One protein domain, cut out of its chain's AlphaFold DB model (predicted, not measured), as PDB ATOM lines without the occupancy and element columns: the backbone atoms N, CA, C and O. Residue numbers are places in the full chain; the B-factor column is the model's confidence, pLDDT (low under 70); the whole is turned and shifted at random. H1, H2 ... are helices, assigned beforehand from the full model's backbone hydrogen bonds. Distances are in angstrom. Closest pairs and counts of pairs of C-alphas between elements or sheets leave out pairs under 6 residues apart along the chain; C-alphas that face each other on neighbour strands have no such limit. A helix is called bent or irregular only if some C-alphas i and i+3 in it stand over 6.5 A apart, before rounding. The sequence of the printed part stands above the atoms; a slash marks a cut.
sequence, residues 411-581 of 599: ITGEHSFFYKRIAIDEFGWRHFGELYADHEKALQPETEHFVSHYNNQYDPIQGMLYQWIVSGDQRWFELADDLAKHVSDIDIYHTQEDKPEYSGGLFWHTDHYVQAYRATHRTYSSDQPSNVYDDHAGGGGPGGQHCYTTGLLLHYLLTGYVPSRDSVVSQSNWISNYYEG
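AT A GLANCE: This is residues 411 to 581 of the 599 residues of an uncharacterized protein of Alteromonas sp. KUL49 (UniProt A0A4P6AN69). Two helical hairpins, H3 with H4 and H5 with H6, pack together along one side of a broad slab, and the other side is mostly loop, holding the short helices H1 and H2 and a long winding link. Helix H4 has its centre nearest the mean of the C-alphas, and the link of residues 492 to 549 leaves its end, winds through the loop-rich side and returns to H5. The printed part has 171 residues with six named helices, H1 to H6 in chain order, and no named strand; its class is all helix, though under half of the residues, 72 of 171, are in named elements. It is compact, with a radius of gyration of the C-alphas of 16.1 A and spans of 45 by 45 by 26 A.

HOW THE PARTS SIT: H1, residues 417 to 423, is close to but not clearly touching H2, residues 438 to 443; their closest C-alphas, of Lys 420 and Asp 438, are 7.9 A apart. H3, residues 460 to 471, touches H4, residues 474 to 491, as a hairpin at a shallow tilt of 19 degrees, opposite ways; the closest C-alphas, of Ile 461 and Ala 480, are 4.9 A apart. H1 is close to but not clearly touching H4, with the C-alphas of Phe 417 and Leu 479 closest at 7.8 A. H5, residues 550 to 559, touches residues 460 to 465 of H3 at a steep tilt of 50 degrees, the same way; the C-alphas of Gln 462 and Gly 551 are closest at 3.8 A. H5 touches residues 480 to 484 of H4 at a steep tilt of 64 degrees, with Ala 484 and Leu 552 closest at 6.2 A between C-alphas. H5 and H6, residues 562 to 580, form a second hairpin at a shallow tilt of 22 degrees, opposite ways; residues 562 to 568 of H6 touch H5, and the closest C-alphas, of Leu 552 and Ser 564, are 5.1 A apart. Residues 563 to 567 of H6 touch residues 484 to 489 of H4, with the C-alphas of Ser 488 and Ser 564 closest at 5.7 A. H2 is apart from H3, and H3 is apart from H6. Every O i to N i+4 pair is within hydrogen-bond range in H1, H3 and H5, against 13 of 14 in H4, 14 of 15 in H6 and 0 of 2 in H2, where 2 of 3 O i to N i+3 pairs are within range.

IN THESE COORDINATES: H1 begins at C-alpha 417 at (-10.141, -24.356, -18.479) and is 9.6 A long. H2 is 11.1 A long and irregular, with C-alphas 440 and 443 7.4 A apart. H3 is 16.1 A long. H4 is 24.3 A long, ends at C-alpha 491 at (6.451, -31.739, -16.113), and is only just irregular, with C-alphas 488 and 491 6.7 A apart. H5 is 14.1 A long. H6, the longest at 27.1 A, ends at C-alpha 580 at (13.133, -53.503, -16.499).

THE WHOLE: The two C-alphas farthest apart, of Gly 413 and Gly 581, are 46.8 A apart. The printed part has no cut. The links H1 to H2, H2 to H3 and H4 to H5 are long, with 14, 16 and 58 residues; those from H3 to H4 and from H5 to H6 are tight. The mean pLDDT of the printed part is 93.3, and the residues under 70 are 534, 535 and 537.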
ATOM      1  N   ILE A 411     -14.637 -25.277 -22.380       97.19
ATOM      2  CA  ILE A 411     -14.193 -24.062 -23.098       97.19
ATOM      3  C   ILE A 411     -15.186 -22.893 -23.030       97.19
ATOM      4  O   ILE A 411     -14.941 -21.837 -23.616       97.19
ATOM      5  N   THR A 412     -16.319 -23.056 -22.343       95.50
ATOM      6  CA  THR A 412     -17.340 -22.013 -22.186       95.50
ATOM      7  C   THR A 412     -17.742 -21.833 -20.727       95.50
ATOM      8  O   THR A 412     -17.841 -22.792 -19.969       95.50
ATOM      9  N   GLY A 413     -18.005 -20.585 -20.338       94.00
ATOM     10  CA  GLY A 413     -18.471 -20.251 -18.993       94.00
ATOM     11  C   GLY A 413     -17.383 -20.306 -17.915       94.00
ATOM     12  O   GLY A 413     -16.190 -20.456 -18.191       94.00
ATOM     13  N   GLU A 414     -17.823 -20.165 -16.667       92.50
ATOM     14  CA  GLU A 414     -16.975 -20.007 -15.474       92.50
ATOM     15  C   GLU A 414     -16.299 -21.312 -15.017       92.50
ATOM     16  O   GLU A 414     -15.438 -21.299 -14.146       92.50
ATOM     17  N   HIS A 415     -16.650 -22.449 -15.622       90.62
ATOM     18  CA  HIS A 415     -16.014 -23.746 -15.356       90.62
ATOM     19  C   HIS A 415     -15.015 -24.166 -16.441       90.62
ATOM     20  O   HIS A 415     -14.412 -25.234 -16.340       90.62
ATOM     21  N   SER A 416     -14.825 -23.327 -17.463       96.94
ATOM     22  CA  SER A 416     -13.883 -23.602 -18.543       96.94
ATOM     23  C   SER A 416     -12.436 -23.599 -18.066       96.94
ATOM     24  O   SER A 416     -12.071 -22.877 -17.138       96.94
ATOM     25  N   PHE A 417     -11.576 -24.346 -18.756       97.50
ATOM     26  CA  PHE A 417     -10.141 -24.356 -18.479       97.50
ATOM     27  C   PHE A 417      -9.502 -22.967 -18.658       97.50
ATOM     28  O   PHE A 417      -8.568 -22.634 -17.937       97.50
ATOM     29  N   PHE A 418     -10.059 -22.111 -19.524       97.56
ATOM     30  CA  PHE A 418      -9.646 -20.706 -19.636       97.56
ATOM     31  C   PHE A 418      -9.966 -19.894 -18.378       97.56
ATOM     32  O   PHE A 418      -9.127 -19.128 -17.912       97.56
ATOM     33  N   TYR A 419     -11.164 -20.064 -17.807       96.38
ATOM     34  CA  TYR A 419     -11.514 -19.394 -16.556       96.38
ATOM     35  C   TYR A 419     -10.655 -19.913 -15.399       96.38
ATOM     36  O   TYR A 419     -10.123 -19.127 -14.619       96.38
ATOM     37  N   LYS A 420     -10.459 -21.236 -15.324       95.50
ATOM     38  CA  LYS A 420      -9.604 -21.869 -14.312       95.50
ATOM     39  C   LYS A 420      -8.151 -21.382 -14.384       95.50
ATOM     40  O   LYS A 420      -7.574 -21.105 -13.339       95.50
ATOM     41  N   ARG A 421      -7.605 -21.188 -15.593       96.62
ATOM     42  CA  ARG A 421      -6.284 -20.575 -15.825       96.62
ATOM     43  C   ARG A 421      -6.188 -19.182 -15.190       96.62
ATOM     44  O   ARG A 421      -5.215 -18.882 -14.516       96.62
ATOM     45  N   ILE A 422      -7.216 -18.347 -15.339       96.00
ATOM     46  CA  ILE A 422      -7.259 -17.008 -14.720       96.00
ATOM     47  C   ILE A 422      -7.413 -17.096 -13.189       96.00
ATOM     48  O   ILE A 422      -6.852 -16.279 -12.461       96.00
ATOM     49  N   ALA A 423      -8.157 -18.083 -12.681       94.44
ATOM     50  CA  ALA A 423      -8.503 -18.193 -11.262       94.44
ATOM     51  C   ALA A 423      -7.287 -18.346 -10.329       94.44
ATOM     52  O   ALA A 423      -7.308 -17.797  -9.224       94.44
ATOM     53  N   ILE A 424      -6.234 -19.035 -10.770       95.31
ATOM     54  CA  ILE A 424      -4.970 -19.182 -10.023       95.31
ATOM     55  C   ILE A 424      -3.778 -18.544 -10.743       95.31
ATOM     56  O   ILE A 424      -2.632 -18.860 -10.445       95.31
ATOM     57  N   ASP A 425      -4.057 -17.648 -11.692       97.31
ATOM     58  CA  ASP A 425      -3.047 -16.985 -12.514       97.31
ATOM     59  C   ASP A 425      -2.013 -17.956 -13.110       97.31
ATOM     60  O   ASP A 425      -0.808 -17.783 -12.947       97.31
ATOM     61  N   GLU A 426      -2.501 -18.990 -13.799       97.69
ATOM     62  CA  GLU A 426      -1.716 -20.039 -14.466       97.69
ATOM     63  C   GLU A 426      -1.059 -19.491 -15.754       97.69
ATOM     64  O   GLU A 426      -1.314 -19.906 -16.890       97.69
ATOM     65  N   PHE A 427      -0.249 -18.457 -15.551       98.19
ATOM     66  CA  PHE A 427       0.529 -17.700 -16.517       98.19
ATOM     67  C   PHE A 427       1.971 -17.577 -16.004       98.19
ATOM     68  O   PHE A 427       2.302 -17.948 -14.887       98.19
ATOM     69  N   GLY A 428       2.858 -17.040 -16.824       97.62
ATOM     70  CA  GLY A 428       4.285 -16.967 -16.545       97.62
ATOM     71  C   GLY A 428       5.048 -18.108 -17.209       97.62
ATOM     72  O   GLY A 428       4.478 -19.106 -17.647       97.62
ATOM     73  N   TRP A 429       6.360 -17.931 -17.343       97.06
ATOM     74  CA  TRP A 429       7.216 -18.808 -18.147       97.06
ATOM     75  C   TRP A 429       7.177 -20.287 -17.725       97.06
ATOM     76  O   TRP A 429       7.352 -21.144 -18.590       97.06
ATOM     77  N   ARG A 430       6.956 -20.562 -16.428       97.19
ATOM     78  CA  ARG A 430       6.868 -21.914 -15.863       97.19
ATOM     79  C   ARG A 430       5.448 -22.477 -15.934       97.19
ATOM     80  O   ARG A 430       5.281 -23.621 -16.308       97.19
ATOM     81  N   HIS A 431       4.428 -21.689 -15.597       97.94
ATOM     82  CA  HIS A 431       3.063 -22.192 -15.373       97.94
ATOM     83  C   HIS A 431       2.207 -22.216 -16.640       97.94
ATOM     84  O   HIS A 431       1.323 -23.054 -16.791       97.94
ATOM     85  N   PHE A 432       2.460 -21.297 -17.579       98.44
ATOM     86  CA  PHE A 432       1.567 -21.113 -18.715       98.44
ATOM     87  C   PHE A 432       1.409 -22.392 -19.546       98.44
ATOM     88  O   PHE A 432       2.344 -22.836 -20.216       98.44
ATOM     89  N   GLY A 433       0.180 -22.908 -19.544       97.88
ATOM     90  CA  GLY A 433      -0.268 -24.050 -20.332       97.88
ATOM     91  C   GLY A 433      -0.853 -25.185 -19.502       97.88
ATOM     92  O   GLY A 433      -1.719 -25.891 -20.019       97.88
ATOM     93  N   GLU A 434      -0.482 -25.290 -18.227       97.88
ATOM     94  CA  GLU A 434      -1.003 -26.310 -17.314       97.88
ATOM     95  C   GLU A 434      -2.501 -26.127 -17.007       97.88
ATOM     96  O   GLU A 434      -3.109 -25.080 -17.278       97.88
ATOM     97  N   LEU A 435      -3.123 -27.176 -16.462       97.25
ATOM     98  CA  LEU A 435      -4.511 -27.172 -16.030       97.25
ATOM     99  C   LEU A 435      -4.594 -27.133 -14.502       97.25
ATOM    100  O   LEU A 435      -4.053 -27.983 -13.800       97.25
ATOM    101  N   TYR A 436      -5.386 -26.197 -13.984       96.12
ATOM    102  CA  TYR A 436      -5.680 -26.127 -12.556       96.12
ATOM    103  C   TYR A 436      -6.526 -27.331 -12.099       96.12
ATOM    104  O   TYR A 436      -7.679 -27.497 -12.523       96.12
ATOM    105  N   ALA A 437      -5.977 -28.130 -11.181       95.12
ATOM    106  CA  ALA A 437      -6.631 -29.257 -10.518       95.12
ATOM    107  C   ALA A 437      -7.549 -28.822  -9.357       95.12
ATOM    108  O   ALA A 437      -7.457 -29.310  -8.238       95.12
ATOM    109  N   ASP A 438      -8.511 -27.943  -9.639       92.38
ATOM    110  CA  ASP A 438      -9.427 -27.340  -8.653       92.38
ATOM    111  C   ASP A 438     -10.183 -28.321  -7.737       92.38
ATOM    112  O   ASP A 438     -10.581 -27.954  -6.631       92.38
ATOM    113  N   HIS A 439     -10.367 -29.570  -8.162       91.38
ATOM    114  CA  HIS A 439     -10.956 -30.632  -7.348       91.38
ATOM    115  C   HIS A 439     -10.103 -31.029  -6.129       91.38
ATOM    116  O   HIS A 439     -10.664 -31.467  -5.124       91.38
ATOM    117  N   GLU A 440      -8.783 -30.825  -6.167       92.38
ATOM    118  CA  GLU A 440      -7.881 -31.110  -5.041       92.38
ATOM    119  C   GLU A 440      -8.151 -30.193  -3.839       92.38
ATOM    120  O   GLU A 440      -7.908 -30.542  -2.685       92.38
ATOM    121  N   LYS A 441      -8.811 -29.055  -4.070       91.75
ATOM    122  CA  LYS A 441      -9.263 -28.140  -3.020       91.75
ATOM    123  C   LYS A 441     -10.382 -28.724  -2.131       91.75
ATOM    124  O   LYS A 441     -10.774 -28.090  -1.153       91.75
ATOM    125  N   ALA A 442     -10.913 -29.919  -2.413       89.38
ATOM    126  CA  ALA A 442     -12.085 -30.488  -1.730       89.38
ATOM    127  C   ALA A 442     -12.007 -30.500  -0.188       89.38
ATOM    128  O   ALA A 442     -13.027 -30.282   0.469       89.38
ATOM    129  N   LEU A 443     -10.822 -30.719   0.400       87.25
ATOM    130  CA  LEU A 443     -10.631 -30.707   1.861       87.25
ATOM    131  C   LEU A 443     -10.332 -29.311   2.436       87.25
ATOM    132  O   LEU A 443     -10.352 -29.130   3.654       87.25
ATOM    133  N   GLN A 444     -10.083 -28.317   1.581       88.38
ATOM    134  CA  GLN A 444      -9.792 -26.929   1.950       88.38
ATOM    135  C   GLN A 444     -10.581 -25.921   1.080       88.38
ATOM    136  O   GLN A 444      -9.990 -25.036   0.455       88.38
ATOM    137  N   PRO A 445     -11.929 -25.997   1.046       88.12
ATOM    138  CA  PRO A 445     -12.764 -25.186   0.149       88.12
ATOM    139  C   PRO A 445     -12.658 -23.669   0.390       88.12
ATOM    140  O   PRO A 445     -12.920 -22.878  -0.516       88.12
ATOM    141  N   GLU A 446     -12.213 -23.259   1.577       90.69
ATOM    142  CA  GLU A 446     -12.053 -21.851   1.957       90.69
ATOM    143  C   GLU A 446     -10.719 -21.237   1.484       90.69
ATOM    144  O   GLU A 446     -10.553 -20.020   1.529       90.69
ATOM    145  N   THR A 447      -9.756 -22.043   1.014       87.94
ATOM    146  CA  THR A 447      -8.453 -21.544   0.537       87.94
ATOM    147  C   THR A 447      -8.620 -20.853  -0.815       87.94
ATOM    148  O   THR A 447      -8.810 -21.524  -1.825       87.94
ATOM    149  N   GLU A 448      -8.573 -19.519  -0.861       81.94
ATOM    150  CA  GLU A 448      -8.905 -18.730  -2.062       81.94
ATOM    151  C   GLU A 448      -8.133 -19.180  -3.319       81.94
ATOM    152  O   GLU A 448      -8.765 -19.545  -4.311       81.94
ATOM    153  N   HIS A 449      -6.801 -19.269  -3.239       84.94
ATOM    154  CA  HIS A 449      -5.914 -19.697  -4.330       84.94
ATOM    155  C   HIS A 449      -5.208 -21.014  -3.988       84.94
ATOM    156  O   HIS A 449      -3.998 -21.040  -3.789       84.94
ATOM    157  N   PHE A 450      -5.969 -22.100  -3.862       93.31
ATOM    158  CA  PHE A 450      -5.392 -23.431  -3.671       93.31
ATOM    159  C   PHE A 450      -4.679 -23.861  -4.960       93.31
ATOM    160  O   PHE A 450      -5.336 -24.203  -5.934       93.31
ATOM    161  N   VAL A 451      -3.351 -23.808  -4.997       96.00
ATOM    162  CA  VAL A 451      -2.592 -24.120  -6.220       96.00
ATOM    163  C   VAL A 451      -2.359 -25.620  -6.334       96.00
ATOM    164  O   VAL A 451      -1.766 -26.219  -5.437       96.00
ATOM    165  N   SER A 452      -2.809 -26.208  -7.441       96.25
ATOM    166  CA  SER A 452      -2.604 -27.620  -7.781       96.25
ATOM    167  C   SER A 452      -2.701 -27.830  -9.292       96.25
ATOM    168  O   SER A 452      -3.455 -27.136  -9.974       96.25
ATOM    169  N   HIS A 453      -1.964 -28.799  -9.814       96.81
ATOM    170  CA  HIS A 453      -1.758 -29.004 -11.249       96.81
ATOM    171  C   HIS A 453      -2.070 -30.445 -11.633       96.81
ATOM    172  O   HIS A 453      -1.866 -31.336 -10.809       96.81
ATOM    173  N   TYR A 454      -2.563 -30.680 -12.853       95.62
ATOM    174  CA  TYR A 454      -2.871 -32.027 -13.345       95.62
ATOM    175  C   TYR A 454      -1.642 -32.755 -13.901       95.62
ATOM    176  O   TYR A 454      -1.657 -33.986 -13.921       95.62
ATOM    177  N   ASN A 455      -0.628 -32.041 -14.397       95.44
ATOM    178  CA  ASN A 455       0.560 -32.602 -15.053       95.44
ATOM    179  C   ASN A 455       0.187 -33.634 -16.136       95.44
ATOM    180  O   ASN A 455       0.662 -34.774 -16.164       95.44
ATOM    181  N   ASN A 456      -0.779 -33.267 -16.983       96.44
ATOM    182  CA  ASN A 456      -1.366 -34.131 -18.016       96.44
ATOM    183  C   ASN A 456      -1.950 -35.476 -17.524       96.44
ATOM    184  O   ASN A 456      -2.083 -36.418 -18.313       96.44
ATOM    185  N   GLN A 457      -2.325 -35.604 -16.246       94.12
ATOM    186  CA  GLN A 457      -2.970 -36.821 -15.754       94.12
ATOM    187  C   GLN A 457      -4.258 -37.112 -16.540       94.12
ATOM    188  O   GLN A 457      -5.117 -36.245 -16.693       94.12
ATOM    189  N   TYR A 458      -4.390 -38.358 -17.008       94.00
ATOM    190  CA  TYR A 458      -5.456 -38.847 -17.897       94.00
ATOM    191  C   TYR A 458      -5.392 -38.345 -19.353       94.00
ATOM    192  O   TYR A 458      -6.377 -38.463 -20.081       94.00
ATOM    193  N   ASP A 459      -4.236 -37.833 -19.789       96.06
ATOM    194  CA  ASP A 459      -3.964 -37.337 -21.147       96.06
ATOM    195  C   ASP A 459      -4.981 -36.295 -21.692       96.06
ATOM    196  O   ASP A 459      -5.543 -36.484 -22.782       96.06
ATOM    197  N   PRO A 460      -5.252 -35.169 -20.986       97.38
ATOM    198  CA  PRO A 460      -6.116 -34.107 -21.500       97.38
ATOM    199  C   PRO A 460      -5.692 -33.587 -22.876       97.38
ATOM    200  O   PRO A 460      -6.567 -33.233 -23.670       97.38
ATOM    201  N   ILE A 461      -4.390 -33.605 -23.202       98.56
ATOM    202  CA  ILE A 461      -3.883 -33.247 -24.536       98.56
ATOM    203  C   ILE A 461      -4.606 -34.064 -25.614       98.56
ATOM    204  O   ILE A 461      -5.142 -33.496 -26.568       98.56
ATOM    205  N   GLN A 462      -4.673 -35.393 -25.466       97.31
ATOM    206  CA  GLN A 462      -5.369 -36.256 -26.423       97.31
ATOM    207  C   GLN A 462      -6.848 -35.870 -26.558       97.31
ATOM    208  O   GLN A 462      -7.354 -35.722 -27.675       97.31
ATOM    209  N   GLY A 463      -7.537 -35.695 -25.427       95.75
ATOM    210  CA  GLY A 463      -8.958 -35.350 -25.397       95.75
ATOM    211  C   GLY A 463      -9.253 -34.022 -26.099       95.75
ATOM    212  O   GLY A 463     -10.146 -33.952 -26.945       95.75
ATOM    213  N   MET A 464      -8.468 -32.986 -25.809       97.69
ATOM    214  CA  MET A 464      -8.612 -31.656 -26.404       97.69
ATOM    215  C   MET A 464      -8.295 -31.663 -27.906       97.69
ATOM    216  O   MET A 464      -9.051 -31.090 -28.691       97.69
ATOM    217  N   LEU A 465      -7.260 -32.389 -28.347       97.62
ATOM    218  CA  LEU A 465      -6.971 -32.550 -29.778       97.62
ATOM    219  C   LEU A 465      -8.113 -33.258 -30.515       97.62
ATOM    220  O   LEU A 465      -8.469 -32.856 -31.624       97.62
ATOM    221  N   TYR A 466      -8.736 -34.275 -29.913       94.88
ATOM    222  CA  TYR A 466      -9.918 -34.915 -30.499       94.88
ATOM    223  C   TYR A 466     -11.090 -33.944 -30.617       94.88
ATOM    224  O   TYR A 466     -11.727 -33.897 -31.672       94.88
ATOM    225  N   GLN A 467     -11.348 -33.142 -29.581       94.12
ATOM    226  CA  GLN A 467     -12.402 -32.131 -29.633       94.12
ATOM    227  C   GLN A 467     -12.143 -31.103 -30.732       94.12
ATOM    228  O   GLN A 467     -13.056 -30.805 -31.502       94.12
ATOM    229  N   TRP A 468     -10.909 -30.620 -30.891       95.94
ATOM    230  CA  TRP A 468     -10.557 -29.717 -31.989       95.94
ATOM    231  C   TRP A 468     -10.764 -30.358 -33.365       95.94
ATOM    232  O   TRP A 468     -11.397 -29.759 -34.229       95.94
ATOM    233  N   ILE A 469     -10.300 -31.593 -33.577       94.38
ATOM    234  CA  ILE A 469     -10.443 -32.293 -34.865       94.38
ATOM    235  C   ILE A 469     -11.917 -32.502 -35.236       94.38
ATOM    236  O   ILE A 469     -12.289 -32.390 -36.407       94.38
ATOM    237  N   VAL A 470     -12.761 -32.836 -34.255       89.31
ATOM    238  CA  VAL A 470     -14.177 -33.159 -34.480       89.31
ATOM    239  C   VAL A 470     -15.041 -31.905 -34.614       89.31
ATOM    240  O   VAL A 470     -15.948 -31.900 -35.449       89.31
ATOM    241  N   SER A 471     -14.787 -30.870 -33.809       90.56
ATOM    242  CA  SER A 471     -15.596 -29.640 -33.774       90.56
ATOM    243  C   SER A 471     -15.079 -28.538 -34.702       90.56
ATOM    244  O   SER A 471     -15.857 -27.708 -35.164       90.56
ATOM    245  N   GLY A 472     -13.773 -28.516 -34.975       91.62
ATOM    246  CA  GLY A 472     -13.085 -27.400 -35.620       91.62
ATOM    247  C   GLY A 472     -12.912 -26.162 -34.729       91.62
ATOM    248  O   GLY A 472     -12.408 -25.153 -35.218       91.62
ATOM    249  N   ASP A 473     -13.316 -26.207 -33.453       94.25
ATOM    250  CA  ASP A 473     -13.215 -25.068 -32.536       94.25
ATOM    251  C   ASP A 473     -11.770 -24.884 -32.057       94.25
ATOM    252  O   ASP A 473     -11.222 -25.705 -31.318       94.25
ATOM    253  N   GLN A 474     -11.158 -23.782 -32.493       95.81
ATOM    254  CA  GLN A 474      -9.748 -23.468 -32.263       95.81
ATOM    255  C   GLN A 474      -9.375 -23.387 -30.778       95.81
ATOM    256  O   GLN A 474      -8.223 -23.632 -30.431       95.81
ATOM    257  N   ARG A 475     -10.333 -23.105 -29.890       97.38
ATOM    258  CA  ARG A 475     -10.078 -23.005 -28.447       97.38
ATOM    259  C   ARG A 475      -9.630 -24.333 -27.838       97.38
ATOM    260  O   ARG A 475      -8.829 -24.340 -26.911       97.38
ATOM    261  N   TRP A 476     -10.097 -25.459 -28.377       98.06
ATOM    262  CA  TRP A 476      -9.612 -26.775 -27.958       98.06
ATOM    263  C   TRP A 476      -8.160 -27.014 -28.367       98.06
ATOM    264  O   TRP A 476      -7.394 -27.573 -27.588       98.06
ATOM    265  N   PHE A 477      -7.769 -26.569 -29.565       98.25
ATOM    266  CA  PHE A 477      -6.376 -26.646 -29.996       98.25
ATOM    267  C   PHE A 477      -5.483 -25.727 -29.175       98.25
ATOM    268  O   PHE A 477      -4.395 -26.141 -28.810       98.25
ATOM    269  N   GLU A 478      -5.944 -24.516 -28.850       98.12
ATOM    270  CA  GLU A 478      -5.198 -23.592 -27.993       98.12
ATOM    271  C   GLU A 478      -4.869 -24.228 -26.638       98.12
ATOM    272  O   GLU A 478      -3.707 -24.237 -26.242       98.12
ATOM    273  N   LEU A 479      -5.857 -24.836 -25.969       98.62
ATOM    274  CA  LEU A 479      -5.612 -25.545 -24.710       98.62
ATOM    275  C   LEU A 479      -4.660 -26.736 -24.892       98.62
ATOM    276  O   LEU A 479      -3.762 -26.919 -24.077       98.62
ATOM    277  N   ALA A 480      -4.832 -27.525 -25.956       98.75
ATOM    278  CA  ALA A 480      -3.993 -28.692 -26.211       98.75
ATOM    279  C   ALA A 480      -2.533 -28.333 -26.534       98.75
ATOM    280  O   ALA A 480      -1.625 -28.994 -26.040       98.75
ATOM    281  N   ASP A 481      -2.312 -27.323 -27.378       98.75
ATOM    282  CA  ASP A 481      -0.987 -26.843 -27.784       98.75
ATOM    283  C   ASP A 481      -0.264 -26.189 -26.601       98.75
ATOM    284  O   ASP A 481       0.904 -26.490 -26.359       98.75
ATOM    285  N   ASP A 482      -0.969 -25.361 -25.820       98.69
ATOM    286  CA  ASP A 482      -0.412 -24.766 -24.605       98.69
ATOM    287  C   ASP A 482      -0.005 -25.864 -23.592       98.69
ATOM    288  O   ASP A 482       1.130 -25.854 -23.111       98.69
ATOM    289  N   LEU A 483      -0.882 -26.843 -23.319       98.88
ATOM    290  CA  LEU A 483      -0.606 -27.934 -22.373       98.88
ATOM    291  C   LEU A 483       0.508 -28.864 -22.867       98.88
ATOM    292  O   LEU A 483       1.409 -29.206 -22.110       98.88
ATOM    293  N   ALA A 484       0.507 -29.255 -24.144       98.81
ATOM    294  CA  ALA A 484       1.539 -30.137 -24.687       98.81
ATOM    295  C   ALA A 484       2.937 -29.511 -24.631       98.81
ATOM    296  O   ALA A 484       3.920 -30.222 -24.396       98.81
ATOM    297  N   LYS A 485       3.028 -28.191 -24.833       98.62
ATOM    298  CA  LYS A 485       4.269 -27.428 -24.669       98.62
ATOM    299  C   LYS A 485       4.685 -27.354 -23.204       98.62
ATOM    300  O   LYS A 485       5.848 -27.616 -22.928       98.62
ATOM    301  N   HIS A 486       3.754 -27.071 -22.291       98.69
ATOM    302  CA  HIS A 486       4.021 -27.065 -20.850       98.69
ATOM    303  C   HIS A 486       4.562 -28.415 -20.366       98.69
ATOM    304  O   HIS A 486       5.668 -28.478 -19.847       98.69
ATOM    305  N   VAL A 487       3.853 -29.507 -20.652       98.50
ATOM    306  CA  VAL A 487       4.235 -30.868 -20.239       98.50
ATOM    307  C   VAL A 487       5.591 -31.266 -20.809       98.50
ATOM    308  O   VAL A 487       6.415 -31.871 -20.128       98.50
ATOM    309  N   SER A 488       5.840 -30.913 -22.075       98.06
ATOM    310  CA  SER A 488       7.134 -31.172 -22.707       98.06
ATOM    311  C   SER A 488       8.256 -30.349 -22.088       98.06
ATOM    312  O   SER A 488       9.393 -30.782 -22.180       98.06
ATOM    313  N   ASP A 489       7.974 -29.185 -21.504       97.94
ATOM    314  CA  ASP A 489       8.993 -28.286 -20.967       97.94
ATOM    315  C   ASP A 489       9.245 -28.478 -19.459       97.94
ATOM    316  O   ASP A 489      10.394 -28.467 -19.016       97.94
ATOM    317  N   ILE A 490       8.185 -28.665 -18.675       97.94
ATOM    318  CA  ILE A 490       8.194 -28.488 -17.218       97.94
ATOM    319  C   ILE A 490       7.930 -29.803 -16.476       97.94
ATOM    320  O   ILE A 490       8.696 -30.154 -15.578       97.94
ATOM    321  N   ASP A 491       6.898 -30.556 -16.868       97.62
ATOM    322  CA  ASP A 491       6.451 -31.739 -16.113       97.62
ATOM    323  C   ASP A 491       7.311 -32.987 -16.331       97.62
ATOM    324  O   ASP A 491       7.276 -33.925 -15.530       97.62
ATOM    325  N   ILE A 492       8.047 -33.050 -17.441       97.50
ATOM    326  CA  ILE A 492       8.947 -34.162 -17.753       97.50
ATOM    327  C   ILE A 492      10.353 -33.822 -17.270       97.50
ATOM    328  O   ILE A 492      10.875 -32.740 -17.520       97.50
ATOM    329  N   TYR A 493      10.994 -34.775 -16.598       97.69
ATOM    330  CA  TYR A 493      12.307 -34.580 -16.003       97.69
ATOM    331  C   TYR A 493      13.450 -34.807 -17.011       97.69
ATOM    332  O   TYR A 493      13.915 -35.933 -17.213       97.69
ATOM    333  N   HIS A 494      13.933 -33.730 -17.639       97.25
ATOM    334  CA  HIS A 494      14.925 -33.740 -18.730       97.25
ATOM    335  C   HIS A 494      16.380 -33.817 -18.255       97.25
ATOM    336  O   HIS A 494      17.207 -32.944 -18.524       97.25
ATOM    337  N   THR A 495      16.722 -34.903 -17.567       96.44
ATOM    338  CA  THR A 495      18.109 -35.217 -17.201       96.44
ATOM    339  C   THR A 495      18.478 -36.648 -17.580       96.44
ATOM    340  O   THR A 495      17.618 -37.498 -17.802       96.44
ATOM    341  N   GLN A 496      19.782 -36.900 -17.662       94.19
ATOM    342  CA  GLN A 496      20.388 -38.234 -17.720       94.19
ATOM    343  C   GLN A 496      21.428 -38.417 -16.598       94.19
ATOM    344  O   GLN A 496      22.186 -39.385 -16.600       94.19
ATOM    345  N   GLU A 497      21.518 -37.457 -15.671       95.19
ATOM    346  CA  GLU A 497      22.525 -37.413 -14.604       95.19
ATOM    347  C   GLU A 497      21.989 -37.945 -13.263       95.19
ATOM    348  O   GLU A 497      22.735 -38.004 -12.284       95.19
ATOM    349  N   ASP A 498      20.712 -38.331 -13.207       94.12
ATOM    350  CA  ASP A 498      20.041 -38.865 -12.019       94.12
ATOM    351  C   ASP A 498      19.698 -40.356 -12.187       94.12
ATOM    352  O   ASP A 498      19.983 -40.984 -13.211       94.12
ATOM    353  N   LYS A 499      19.069 -40.947 -11.169       90.44
ATOM    354  CA  LYS A 499      18.644 -42.343 -11.158       90.44
ATOM    355  C   LYS A 499      17.769 -42.670 -12.380       90.44
ATOM    356  O   LYS A 499      16.921 -41.851 -12.757       90.44
ATOM    357  N   PRO A 500      17.922 -43.867 -12.976       88.69
ATOM    358  CA  PRO A 500      17.129 -44.292 -14.130       88.69
ATOM    359  C   PRO A 500      15.616 -44.250 -13.893       88.69
ATOM    360  O   PRO A 500      14.860 -44.021 -14.830       88.69
ATOM    361  N   GLU A 501      15.170 -44.439 -12.648       88.56
ATOM    362  CA  GLU A 501      13.758 -44.394 -12.266       88.56
ATOM    363  C   GLU A 501      13.161 -42.977 -12.309       88.56
ATOM    364  O   GLU A 501      11.939 -42.839 -12.308       88.56
ATOM    365  N   TYR A 502      13.983 -41.926 -12.383       93.25
ATOM    366  CA  TYR A 502      13.526 -40.536 -12.494       93.25
ATOM    367  C   TYR A 502      13.818 -39.937 -13.871       93.25
ATOM    368  O   TYR A 502      12.957 -39.274 -14.442       93.25
ATOM    369  N   SER A 503      15.021 -40.164 -14.402       94.81
ATOM    370  CA  SER A 503      15.512 -39.555 -15.644       94.81
ATOM    371  C   SER A 503      14.592 -39.839 -16.840       94.81
ATOM    372  O   SER A 503      14.489 -40.979 -17.291       94.81
ATOM    373  N   GLY A 504      13.948 -38.798 -17.377       95.12
ATOM    374  CA  GLY A 504      12.991 -38.881 -18.488       95.12
ATOM    375  C   GLY A 504      11.539 -39.160 -18.083       95.12
ATOM    376  O   GLY A 504      10.687 -39.333 -18.958       95.12
ATOM    377  N   GLY A 505      11.248 -39.214 -16.782       95.44
ATOM    378  CA  GLY A 505       9.915 -39.480 -16.256       95.44
ATOM    379  C   GLY A 505       9.031 -38.245 -16.125       95.44
ATOM    380  O   GLY A 505       9.518 -37.134 -15.932       95.44
ATOM    381  N   LEU A 506       7.719 -38.464 -16.208       95.88
ATOM    382  CA  LEU A 506       6.686 -37.455 -15.976       95.88
ATOM    383  C   LEU A 506       6.346 -37.386 -14.478       95.88
ATOM    384  O   LEU A 506       6.052 -38.415 -13.858       95.88
ATOM    385  N   PHE A 507       6.383 -36.186 -13.898       95.56
ATOM    386  CA  PHE A 507       5.935 -35.952 -12.525       95.56
ATOM    387  C   PHE A 507       4.428 -36.185 -12.380       95.56
ATOM    388  O   PHE A 507       3.647 -35.957 -13.303       95.56
ATOM    389  N   TRP A 508       4.008 -36.638 -11.200       92.44
ATOM    390  CA  TRP A 508       2.587 -36.729 -10.873       92.44
ATOM    391  C   TRP A 508       1.965 -35.335 -10.781       92.44
ATOM    392  O   TRP A 508       2.661 -34.357 -10.511       92.44
ATOM    393  N   HIS A 509       0.638 -35.274 -10.906       92.50
ATOM    394  CA  HIS A 509      -0.142 -34.113 -10.474       92.50
ATOM    395  C   HIS A 509       0.252 -33.693  -9.048       92.50
ATOM    396  O   HIS A 509       0.845 -34.473  -8.299       92.50
ATOM    397  N   THR A 510      -0.083 -32.467  -8.649       92.94
ATOM    398  CA  THR A 510       0.130 -32.028  -7.259       92.94
ATOM    399  C   THR A 510      -0.468 -33.036  -6.278       92.94
ATOM    400  O   THR A 510      -1.577 -33.511  -6.509       92.94
ATOM    401  N   ASP A 511       0.263 -33.369  -5.210       90.88
ATOM    402  CA  ASP A 511      -0.173 -34.399  -4.264       90.88
ATOM    403  C   ASP A 511      -1.581 -34.122  -3.707       90.88
ATOM    404  O   ASP A 511      -2.022 -32.973  -3.588       90.88
ATOM    405  N   HIS A 512      -2.306 -35.194  -3.401       91.06
ATOM    406  CA  HIS A 512      -3.734 -35.115  -3.140       91.06
ATOM    407  C   HIS A 512      -4.056 -34.237  -1.934       91.06
ATOM    408  O   HIS A 512      -3.502 -34.394  -0.842       91.06
ATOM    409  N   TYR A 513      -5.030 -33.352  -2.130       90.00
ATOM    410  CA  TYR A 513      -5.579 -32.470  -1.107       90.00
ATOM    411  C   TYR A 513      -4.576 -31.512  -0.451       90.00
ATOM    412  O   TYR A 513      -4.884 -30.915   0.587       90.00
ATOM    413  N   VAL A 514      -3.404 -31.312  -1.063       91.38
ATOM    414  CA  VAL A 514      -2.412 -30.313  -0.653       91.38
ATOM    415  C   VAL A 514      -2.074 -29.356  -1.789       91.38
ATOM    416  O   VAL A 514      -2.316 -29.625  -2.961       91.38
ATOM    417  N   GLN A 515      -1.508 -28.207  -1.428       93.75
ATOM    418  CA  GLN A 515      -1.015 -27.252  -2.413       93.75
ATOM    419  C   GLN A 515       0.344 -27.679  -2.980       93.75
ATOM    420  O   GLN A 515       1.094 -28.441  -2.362       93.75
ATOM    421  N   ALA A 516       0.688 -27.109  -4.131       95.19
ATOM    422  CA  ALA A 516       1.977 -27.300  -4.787       95.19
ATOM    423  C   ALA A 516       3.170 -26.738  -3.986       95.19
ATOM    424  O   ALA A 516       4.269 -27.292  -4.043       95.19
ATOM    425  N   TYR A 517       2.966 -25.646  -3.235       95.44
ATOM    426  CA  TYR A 517       4.028 -24.913  -2.526       95.44
ATOM    427  C   TYR A 517       5.260 -24.685  -3.424       95.44
ATOM    428  O   TYR A 517       5.125 -24.363  -4.605       95.44
ATOM    429  N   ARG A 518       6.473 -24.861  -2.887       96.69
ATOM    430  CA  ARG A 518       7.722 -24.707  -3.635       96.69
ATOM    431  C   ARG A 518       8.026 -25.880  -4.562       96.69
ATOM    432  O   ARG A 518       8.962 -25.760  -5.337       96.69
ATOM    433  N   ALA A 519       7.269 -26.977  -4.545       95.94
ATOM    434  CA  ALA A 519       7.445 -28.034  -5.542       95.94
ATOM    435  C   ALA A 519       6.886 -27.641  -6.909       95.94
ATOM    436  O   ALA A 519       7.317 -28.189  -7.920       95.94
ATOM    437  N   THR A 520       5.966 -26.671  -6.965       95.38
ATOM    438  CA  THR A 520       5.330 -26.196  -8.202       95.38
ATOM    439  C   THR A 520       4.702 -27.351  -9.005       95.38
ATOM    440  O   THR A 520       3.657 -27.874  -8.621       95.38
ATOM    441  N   HIS A 521       5.358 -27.801 -10.070       96.00
ATOM    442  CA  HIS A 521       4.923 -28.885 -10.952       96.00
ATOM    443  C   HIS A 521       5.583 -30.238 -10.631       96.00
ATOM    444  O   HIS A 521       5.454 -31.187 -11.389       96.00
ATOM    445  N   ARG A 522       6.297 -30.374  -9.503       95.38
ATOM    446  CA  ARG A 522       7.060 -31.592  -9.142       95.38
ATOM    447  C   ARG A 522       6.479 -32.402  -7.981       95.38
ATOM    448  O   ARG A 522       7.208 -33.088  -7.265       95.38
ATOM    449  N   THR A 523       5.159 -32.329  -7.805       93.62
ATOM    450  CA  THR A 523       4.345 -33.113  -6.853       93.62
ATOM    451  C   THR A 523       4.594 -32.833  -5.362       93.62
ATOM    452  O   THR A 523       3.660 -32.435  -4.663       93.62
ATOM    453  N   TYR A 524       5.819 -33.047  -4.865       94.25
ATOM    454  CA  TYR A 524       6.138 -33.134  -3.437       94.25
ATOM    455  C   TYR A 524       7.034 -31.999  -2.952       94.25
ATOM    456  O   TYR A 524       8.140 -31.816  -3.462       94.25
ATOM    457  N   SER A 525       6.591 -31.297  -1.910       94.94
ATOM    458  CA  SER A 525       7.307 -30.186  -1.268       94.94
ATOM    459  C   SER A 525       7.589 -30.496   0.199       94.94
ATOM    460  O   SER A 525       6.756 -31.094   0.882       94.94
ATOM    461  N   SER A 526       8.715 -30.012   0.728       93.62
ATOM    462  CA  SER A 526       8.983 -30.042   2.171       93.62
ATOM    463  C   SER A 526       7.967 -29.252   3.001       93.62
ATOM    464  O   SER A 526       7.878 -29.447   4.213       93.62
ATOM    465  N   ASP A 527       7.233 -28.340   2.362       93.31
ATOM    466  CA  ASP A 527       6.276 -27.443   3.007       93.31
ATOM    467  C   ASP A 527       4.873 -28.070   3.116       93.31
ATOM    468  O   ASP A 527       3.996 -27.524   3.792       93.31
ATOM    469  N   GLN A 528       4.654 -29.226   2.477       91.44
ATOM    470  CA  GLN A 528       3.401 -29.963   2.583       91.44
ATOM    471  C   GLN A 528       3.230 -30.555   3.993       91.44
ATOM    472  O   GLN A 528       4.185 -31.056   4.598       91.44
ATOM    473  N   PRO A 529       2.006 -30.520   4.551       87.06
ATOM    474  CA  PRO A 529       1.736 -31.120   5.849       87.06
ATOM    475  C   PRO A 529       1.944 -32.641   5.817       87.06
ATOM    476  O   PRO A 529       1.693 -33.307   4.820       87.06
ATOM    477  N   SER A 530       2.382 -33.219   6.934       80.44
ATOM    478  CA  SER A 530       2.480 -34.677   7.074       80.44
ATOM    479  C   SER A 530       1.120 -35.303   7.419       80.44
ATOM    480  O   SER A 530       0.324 -34.686   8.125       80.44
ATOM    481  N   ASN A 531       0.905 -36.566   7.023       74.88
ATOM    482  CA  ASN A 531      -0.283 -37.378   7.348       74.88
ATOM    483  C   ASN A 531      -1.617 -36.794   6.844       74.88
ATOM    484  O   ASN A 531      -2.615 -36.813   7.565       74.88
ATOM    485  N   VAL A 532      -1.638 -36.255   5.624       74.38
ATOM    486  CA  VAL A 532      -2.854 -35.675   5.017       74.38
ATOM    487  C   VAL A 532      -3.886 -36.750   4.676       74.38
ATOM    488  O   VAL A 532      -5.088 -36.512   4.779       74.38
ATOM    489  N   TYR A 533      -3.417 -37.950   4.338       76.38
ATOM    490  CA  TYR A 533      -4.219 -39.150   4.117       76.38
ATOM    491  C   TYR A 533      -3.421 -40.409   4.514       76.38
ATOM    492  O   TYR A 533      -2.205 -40.345   4.730       76.38
ATOM    493  N   ASP A 534      -4.112 -41.543   4.655       69.06
ATOM    494  CA  ASP A 534      -3.495 -42.833   4.997       69.06
ATOM    495  C   ASP A 534      -2.475 -43.245   3.914       69.06
ATOM    496  O   ASP A 534      -2.765 -43.155   2.727       69.06
ATOM    497  N   ASP A 535      -1.282 -43.694   4.317       65.38
ATOM    498  CA  ASP A 535      -0.146 -44.051   3.440       65.38
ATOM    499  C   ASP A 535       0.549 -42.886   2.695       65.38
ATOM    500  O   ASP A 535       1.361 -43.122   1.798       65.38
ATOM    501  N   HIS A 536       0.320 -41.629   3.093       71.88
ATOM    502  CA  HIS A 536       1.050 -40.474   2.552       71.88
ATOM    503  C   HIS A 536       2.576 -40.605   2.758       71.88
ATOM    504  O   HIS A 536       3.085 -40.510   3.881       71.88
ATOM    505  N   ALA A 537       3.317 -40.783   1.659       66.94
ATOM    506  CA  ALA A 537       4.757 -41.056   1.674       66.94
ATOM    507  C   ALA A 537       5.623 -39.844   2.069       66.94
ATOM    508  O   ALA A 537       6.751 -40.024   2.528       66.94
ATOM    509  N   GLY A 538       5.110 -38.614   1.914       73.12
ATOM    510  CA  GLY A 538       5.842 -37.375   2.217       73.12
ATOM    511  C   GLY A 538       6.965 -37.025   1.235       73.12
ATOM    512  O   GLY A 538       7.732 -36.097   1.499       73.12
ATOM    513  N   GLY A 539       7.059 -37.764   0.127       83.62
ATOM    514  CA  GLY A 539       8.020 -37.568  -0.947       83.62
ATOM    515  C   GLY A 539       7.902 -38.646  -2.025       83.62
ATOM    516  O   GLY A 539       7.342 -39.721  -1.799       83.62
ATOM    517  N   GLY A 540       8.439 -38.354  -3.205       87.06
ATOM    518  CA  GLY A 540       8.340 -39.195  -4.391       87.06
ATOM    519  C   GLY A 540       9.047 -38.567  -5.589       87.06
ATOM    520  O   GLY A 540      10.140 -38.021  -5.458       87.06
ATOM    521  N   GLY A 541       8.454 -38.677  -6.771       89.12
ATOM    522  CA  GLY A 541       9.000 -38.157  -8.021       89.12
ATOM    523  C   GLY A 541       8.189 -38.675  -9.205       89.12
ATOM    524  O   GLY A 541       7.027 -39.049  -9.015       89.12
ATOM    525  N   PRO A 542       8.781 -38.758 -10.406       93.06
ATOM    526  CA  PRO A 542       8.138 -39.418 -11.530       93.06
ATOM    527  C   PRO A 542       7.679 -40.836 -11.173       93.06
ATOM    528  O   PRO A 542       8.415 -41.597 -10.538       93.06
ATOM    529  N   GLY A 543       6.462 -41.203 -11.571       87.69
ATOM    530  CA  GLY A 543       5.879 -42.500 -11.217       87.69
ATOM    531  C   GLY A 543       5.411 -43.268 -12.440       87.69
ATOM    532  O   GLY A 543       4.687 -42.726 -13.266       87.69
ATOM    533  N   GLY A 544       5.785 -44.546 -12.545       85.94
ATOM    534  CA  GLY A 544       5.561 -45.356 -13.750       85.94
ATOM    535  C   GLY A 544       4.093 -45.542 -14.167       85.94
ATOM    536  O   GLY A 544       3.831 -45.914 -15.307       85.94
ATOM    537  N   GLN A 545       3.113 -45.259 -13.296       85.31
ATOM    538  CA  GLN A 545       1.698 -45.242 -13.701       85.31
ATOM    539  C   GLN A 545       1.303 -43.989 -14.511       85.31
ATOM    540  O   GLN A 545       0.231 -43.971 -15.113       85.31
ATOM    541  N   HIS A 546       2.164 -42.969 -14.563       85.94
ATOM    542  CA  HIS A 546       1.920 -41.678 -15.203       85.94
ATOM    543  C   HIS A 546       2.849 -41.532 -16.406       85.94
ATOM    544  O   HIS A 546       3.907 -40.922 -16.339       85.94
ATOM    545  N   CYS A 547       2.452 -42.151 -17.517       89.44
ATOM    546  CA  CYS A 547       3.186 -42.130 -18.782       89.44
ATOM    547  C   CYS A 547       2.195 -41.923 -19.941       89.44
ATOM    548  O   CYS A 547       1.770 -42.872 -20.606       89.44
ATOM    549  N   TYR A 548       1.787 -40.672 -20.163       94.06
ATOM    550  CA  TYR A 548       0.741 -40.296 -21.123       94.06
ATOM    551  C   TYR A 548       1.353 -39.789 -22.436       94.06
ATOM    552  O   TYR A 548       1.612 -38.601 -22.615       94.06
ATOM    553  N   THR A 549       1.621 -40.705 -23.369       94.94
ATOM    554  CA  THR A 549       2.349 -40.393 -24.614       94.94
ATOM    555  C   THR A 549       1.456 -40.186 -25.838       94.94
ATOM    556  O   THR A 549       1.933 -39.693 -26.861       94.94
ATOM    557  N   THR A 550       0.166 -40.532 -25.772       96.25
ATOM    558  CA  THR A 550      -0.715 -40.516 -26.955       96.25
ATOM    559  C   THR A 550      -1.030 -39.092 -27.398       96.25
ATOM    560  O   THR A 550      -0.906 -38.788 -28.589       96.25
ATOM    561  N   GLY A 551      -1.386 -38.210 -26.463       97.88
ATOM    562  CA  GLY A 551      -1.615 -36.795 -26.730       97.88
ATOM    563  C   GLY A 551      -0.374 -36.096 -27.277       97.88
ATOM    564  O   GLY A 551      -0.467 -35.428 -28.303       97.88
ATOM    565  N   LEU A 552       0.800 -36.319 -26.677       98.50
ATOM    566  CA  LEU A 552       2.072 -35.750 -27.148       98.50
ATOM    567  C   LEU A 552       2.460 -36.253 -28.549       98.50
ATOM    568  O   LEU A 552       2.886 -35.464 -29.395       98.50
ATOM    569  N   LEU A 553       2.269 -37.546 -28.835       98.12
ATOM    570  CA  LEU A 553       2.502 -38.095 -30.171       98.12
ATOM    571  C   LEU A 553       1.568 -37.447 -31.195       98.12
ATOM    572  O   LEU A 553       2.016 -37.027 -32.261       98.12
ATOM    573  N   LEU A 554       0.274 -37.361 -30.882       98.31
ATOM    574  CA  LEU A 554      -0.704 -36.740 -31.769       98.31
ATOM    575  C   LEU A 554      -0.412 -35.247 -31.964       98.31
ATOM    576  O   LEU A 554      -0.502 -34.764 -33.091       98.31
ATOM    577  N   HIS A 555      -0.007 -34.547 -30.905       98.69
ATOM    578  CA  HIS A 555       0.429 -33.158 -30.966       98.69
ATOM    579  C   HIS A 555       1.600 -33.002 -31.942       98.69
ATOM    580  O   HIS A 555       1.482 -32.238 -32.896       98.69
ATOM    581  N   TYR A 556       2.669 -33.796 -31.808       98.56
ATOM    582  CA  TYR A 556       3.782 -33.785 -32.763       98.56
ATOM    583  C   TYR A 556       3.329 -34.086 -34.197       98.56
ATOM    584  O   TYR A 556       3.733 -33.392 -35.129       98.56
ATOM    585  N   LEU A 557       2.478 -35.098 -34.392       98.31
ATOM    586  CA  LEU A 557       1.986 -35.457 -35.722       98.31
ATOM    587  C   LEU A 557       1.195 -34.314 -36.367       98.31
ATOM    588  O   LEU A 557       1.299 -34.130 -37.575       98.31
ATOM    589  N   LEU A 558       0.442 -33.539 -35.580       98.06
ATOM    590  CA  LEU A 558      -0.366 -32.413 -36.046       98.06
ATOM    591  C   LEU A 558       0.430 -31.115 -36.196       98.06
ATOM    592  O   LEU A 558       0.168 -30.364 -37.126       98.06
ATOM    593  N   THR A 559       1.388 -30.819 -35.324       97.62
ATOM    594  CA  THR A 559       2.045 -29.499 -35.277       97.62
ATOM    595  C   THR A 559       3.493 -29.534 -35.742       97.62
ATOM    596  O   THR A 559       4.063 -28.499 -36.073       97.62
ATOM    597  N   GLY A 560       4.112 -30.715 -35.799       96.31
ATOM    598  CA  GLY A 560       5.546 -30.878 -36.026       96.31
ATOM    599  C   GLY A 560       6.416 -30.396 -34.861       96.31
ATOM    600  O   GLY A 560       7.628 -30.252 -35.049       96.31
ATOM    601  N   TYR A 561       5.824 -30.140 -33.685       97.00
ATOM    602  CA  TYR A 561       6.526 -29.635 -32.508       97.00
ATOM    603  C   TYR A 561       7.464 -30.698 -31.925       97.00
ATOM    604  O   TYR A 561       7.041 -31.699 -31.343       97.00
ATOM    605  N   VAL A 562       8.763 -30.488 -32.142       95.06
ATOM    606  CA  VAL A 562       9.824 -31.464 -31.864       95.06
ATOM    607  C   VAL A 562       9.905 -31.865 -30.386       95.06
ATOM    608  O   VAL A 562       9.989 -33.069 -30.141       95.06
ATOM    609  N   PRO A 563       9.779 -30.952 -29.402       97.44
ATOM    610  CA  PRO A 563       9.817 -31.352 -27.997       97.44
ATOM    611  C   PRO A 563       8.730 -32.363 -27.610       97.44
ATOM    612  O   PRO A 563       9.003 -33.252 -26.815       97.44
ATOM    613  N   SER A 564       7.541 -32.349 -28.227       98.25
ATOM    614  CA  SER A 564       6.548 -33.408 -27.966       98.25
ATOM    615  C   SER A 564       6.987 -34.780 -28.486       98.25
ATOM    616  O   SER A 564       6.747 -35.784 -27.818       98.25
ATOM    617  N   ARG A 565       7.662 -34.850 -29.643       97.06
ATOM    618  CA  ARG A 565       8.260 -36.103 -30.142       97.06
ATOM    619  C   ARG A 565       9.322 -36.608 -29.172       97.06
ATOM    620  O   ARG A 565       9.319 -37.787 -28.823       97.06
ATOM    621  N   ASP A 566      10.221 -35.722 -28.763       96.75
ATOM    622  CA  ASP A 566      11.359 -36.076 -27.918       96.75
ATOM    623  C   ASP A 566      10.886 -36.512 -26.526       96.75
ATOM    624  O   ASP A 566      11.360 -37.526 -26.019       96.75
ATOM    625  N   SER A 567       9.848 -35.870 -25.986       97.25
ATOM    626  CA  SER A 567       9.150 -36.284 -24.763       97.25
ATOM    627  C   SER A 567       8.545 -37.686 -24.851       97.25
ATOM    628  O   SER A 567       8.651 -38.458 -23.899       97.25
ATOM    629  N   VAL A 568       7.934 -38.059 -25.983       97.31
ATOM    630  CA  VAL A 568       7.401 -39.422 -26.188       97.31
ATOM    631  C   VAL A 568       8.527 -40.454 -26.207       97.31
ATOM    632  O   VAL A 568       8.407 -41.509 -25.582       97.31
ATOM    633  N   VAL A 569       9.624 -40.160 -26.910       96.44
ATOM    634  CA  VAL A 569      10.795 -41.048 -26.971       96.44
ATOM    635  C   VAL A 569      11.443 -41.181 -25.591       96.44
ATOM    636  O   VAL A 569      11.721 -42.297 -25.158       96.44
ATOM    637  N   SER A 570      11.626 -40.062 -24.886       95.00
ATOM    638  CA  SER A 570      12.191 -40.010 -23.536       95.00
ATOM    639  C   SER A 570      11.373 -40.851 -22.556       95.00
ATOM    640  O   SER A 570      11.912 -41.784 -21.965       95.00
ATOM    641  N   GLN A 571      10.054 -40.637 -22.489       95.00
ATOM    642  CA  GLN A 571       9.168 -41.419 -21.621       95.00
ATOM    643  C   GLN A 571       9.143 -42.910 -21.984       95.00
ATOM    644  O   GLN A 571       9.098 -43.756 -21.096       95.00
ATOM    645  N   SER A 572       9.217 -43.260 -23.273       93.88
ATOM    646  CA  SER A 572       9.267 -44.666 -23.712       93.88
ATOM    647  C   SER A 572      10.555 -45.371 -23.264       93.88
ATOM    648  O   SER A 572      10.538 -46.543 -22.882       93.88
ATOM    649  N   ASN A 573      11.683 -44.658 -23.281       92.75
ATOM    650  CA  ASN A 573      12.944 -45.173 -22.753       92.75
ATOM    651  C   ASN A 573      12.904 -45.248 -21.221       92.75
ATOM    652  O   ASN A 573      13.291 -46.261 -20.643       92.75
ATOM    653  N   TRP A 574      12.391 -44.203 -20.569       94.31
ATOM    654  CA  TRP A 574      12.255 -44.140 -19.118       94.31
ATOM    655  C   TRP A 574      11.375 -45.262 -18.574       94.31
ATOM    656  O   TRP A 574      11.805 -45.959 -17.667       94.31
ATOM    657  N   ILE A 575      10.192 -45.511 -19.146       93.44
ATOM    658  CA  ILE A 575       9.286 -46.551 -18.641       93.44
ATOM    659  C   ILE A 575       9.903 -47.952 -18.748       93.44
ATOM    660  O   ILE A 575       9.695 -48.795 -17.874       93.44
ATOM    661  N   SER A 576      10.721 -48.172 -19.783       89.88
ATOM    662  CA  SER A 576      11.514 -49.395 -19.935       89.88
ATOM    663  C   SER A 576      12.541 -49.497 -18.804       89.88
ATOM    664  O   SER A 576      12.564 -50.491 -18.085       89.88
ATOM    665  N   ASN A 577      13.317 -48.436 -18.561       88.75
ATOM    666  CA  ASN A 577      14.287 -48.393 -17.461       88.75
ATOM    667  C   ASN A 577      13.627 -48.519 -16.076       88.75
ATOM    668  O   ASN A 577      14.185 -49.156 -15.188       88.75
ATOM    669  N   TYR A 578      12.438 -47.946 -15.888       89.00
ATOM    670  CA  TYR A 578      11.705 -47.941 -14.624       89.00
ATOM    671  C   TYR A 578      11.278 -49.354 -14.203       89.00
ATOM    672  O   TYR A 578      11.406 -49.720 -13.036       89.00
ATOM    673  N   TYR A 579      10.774 -50.162 -15.143       87.44
ATOM    674  CA  TYR A 579      10.280 -51.513 -14.847       87.44
ATOM    675  C   TYR A 579      11.302 -52.625 -15.090       87.44
ATOM    676  O   TYR A 579      11.288 -53.630 -14.376       87.44
ATOM    677  N   GLU A 580      12.171 -52.473 -16.088       85.50
ATOM    678  CA  GLU A 580      13.133 -53.503 -16.499       85.50
ATOM    679  C   GLU A 580      14.553 -53.231 -15.979       85.50
ATOM    680  O   GLU A 580      15.371 -54.152 -15.907       85.50
ATOM    681  N   GLY A 581      14.830 -51.995 -15.553       81.25
ATOM    682  CA  GLY A 581      16.143 -51.534 -15.114       81.25
ATOM    683  C   GLY A 581      17.025 -50.992 -16.230       81.25
ATOM    684  O   GLY A 581      16.726 -51.086 -17.415       81.25
TER     685      GLY A 581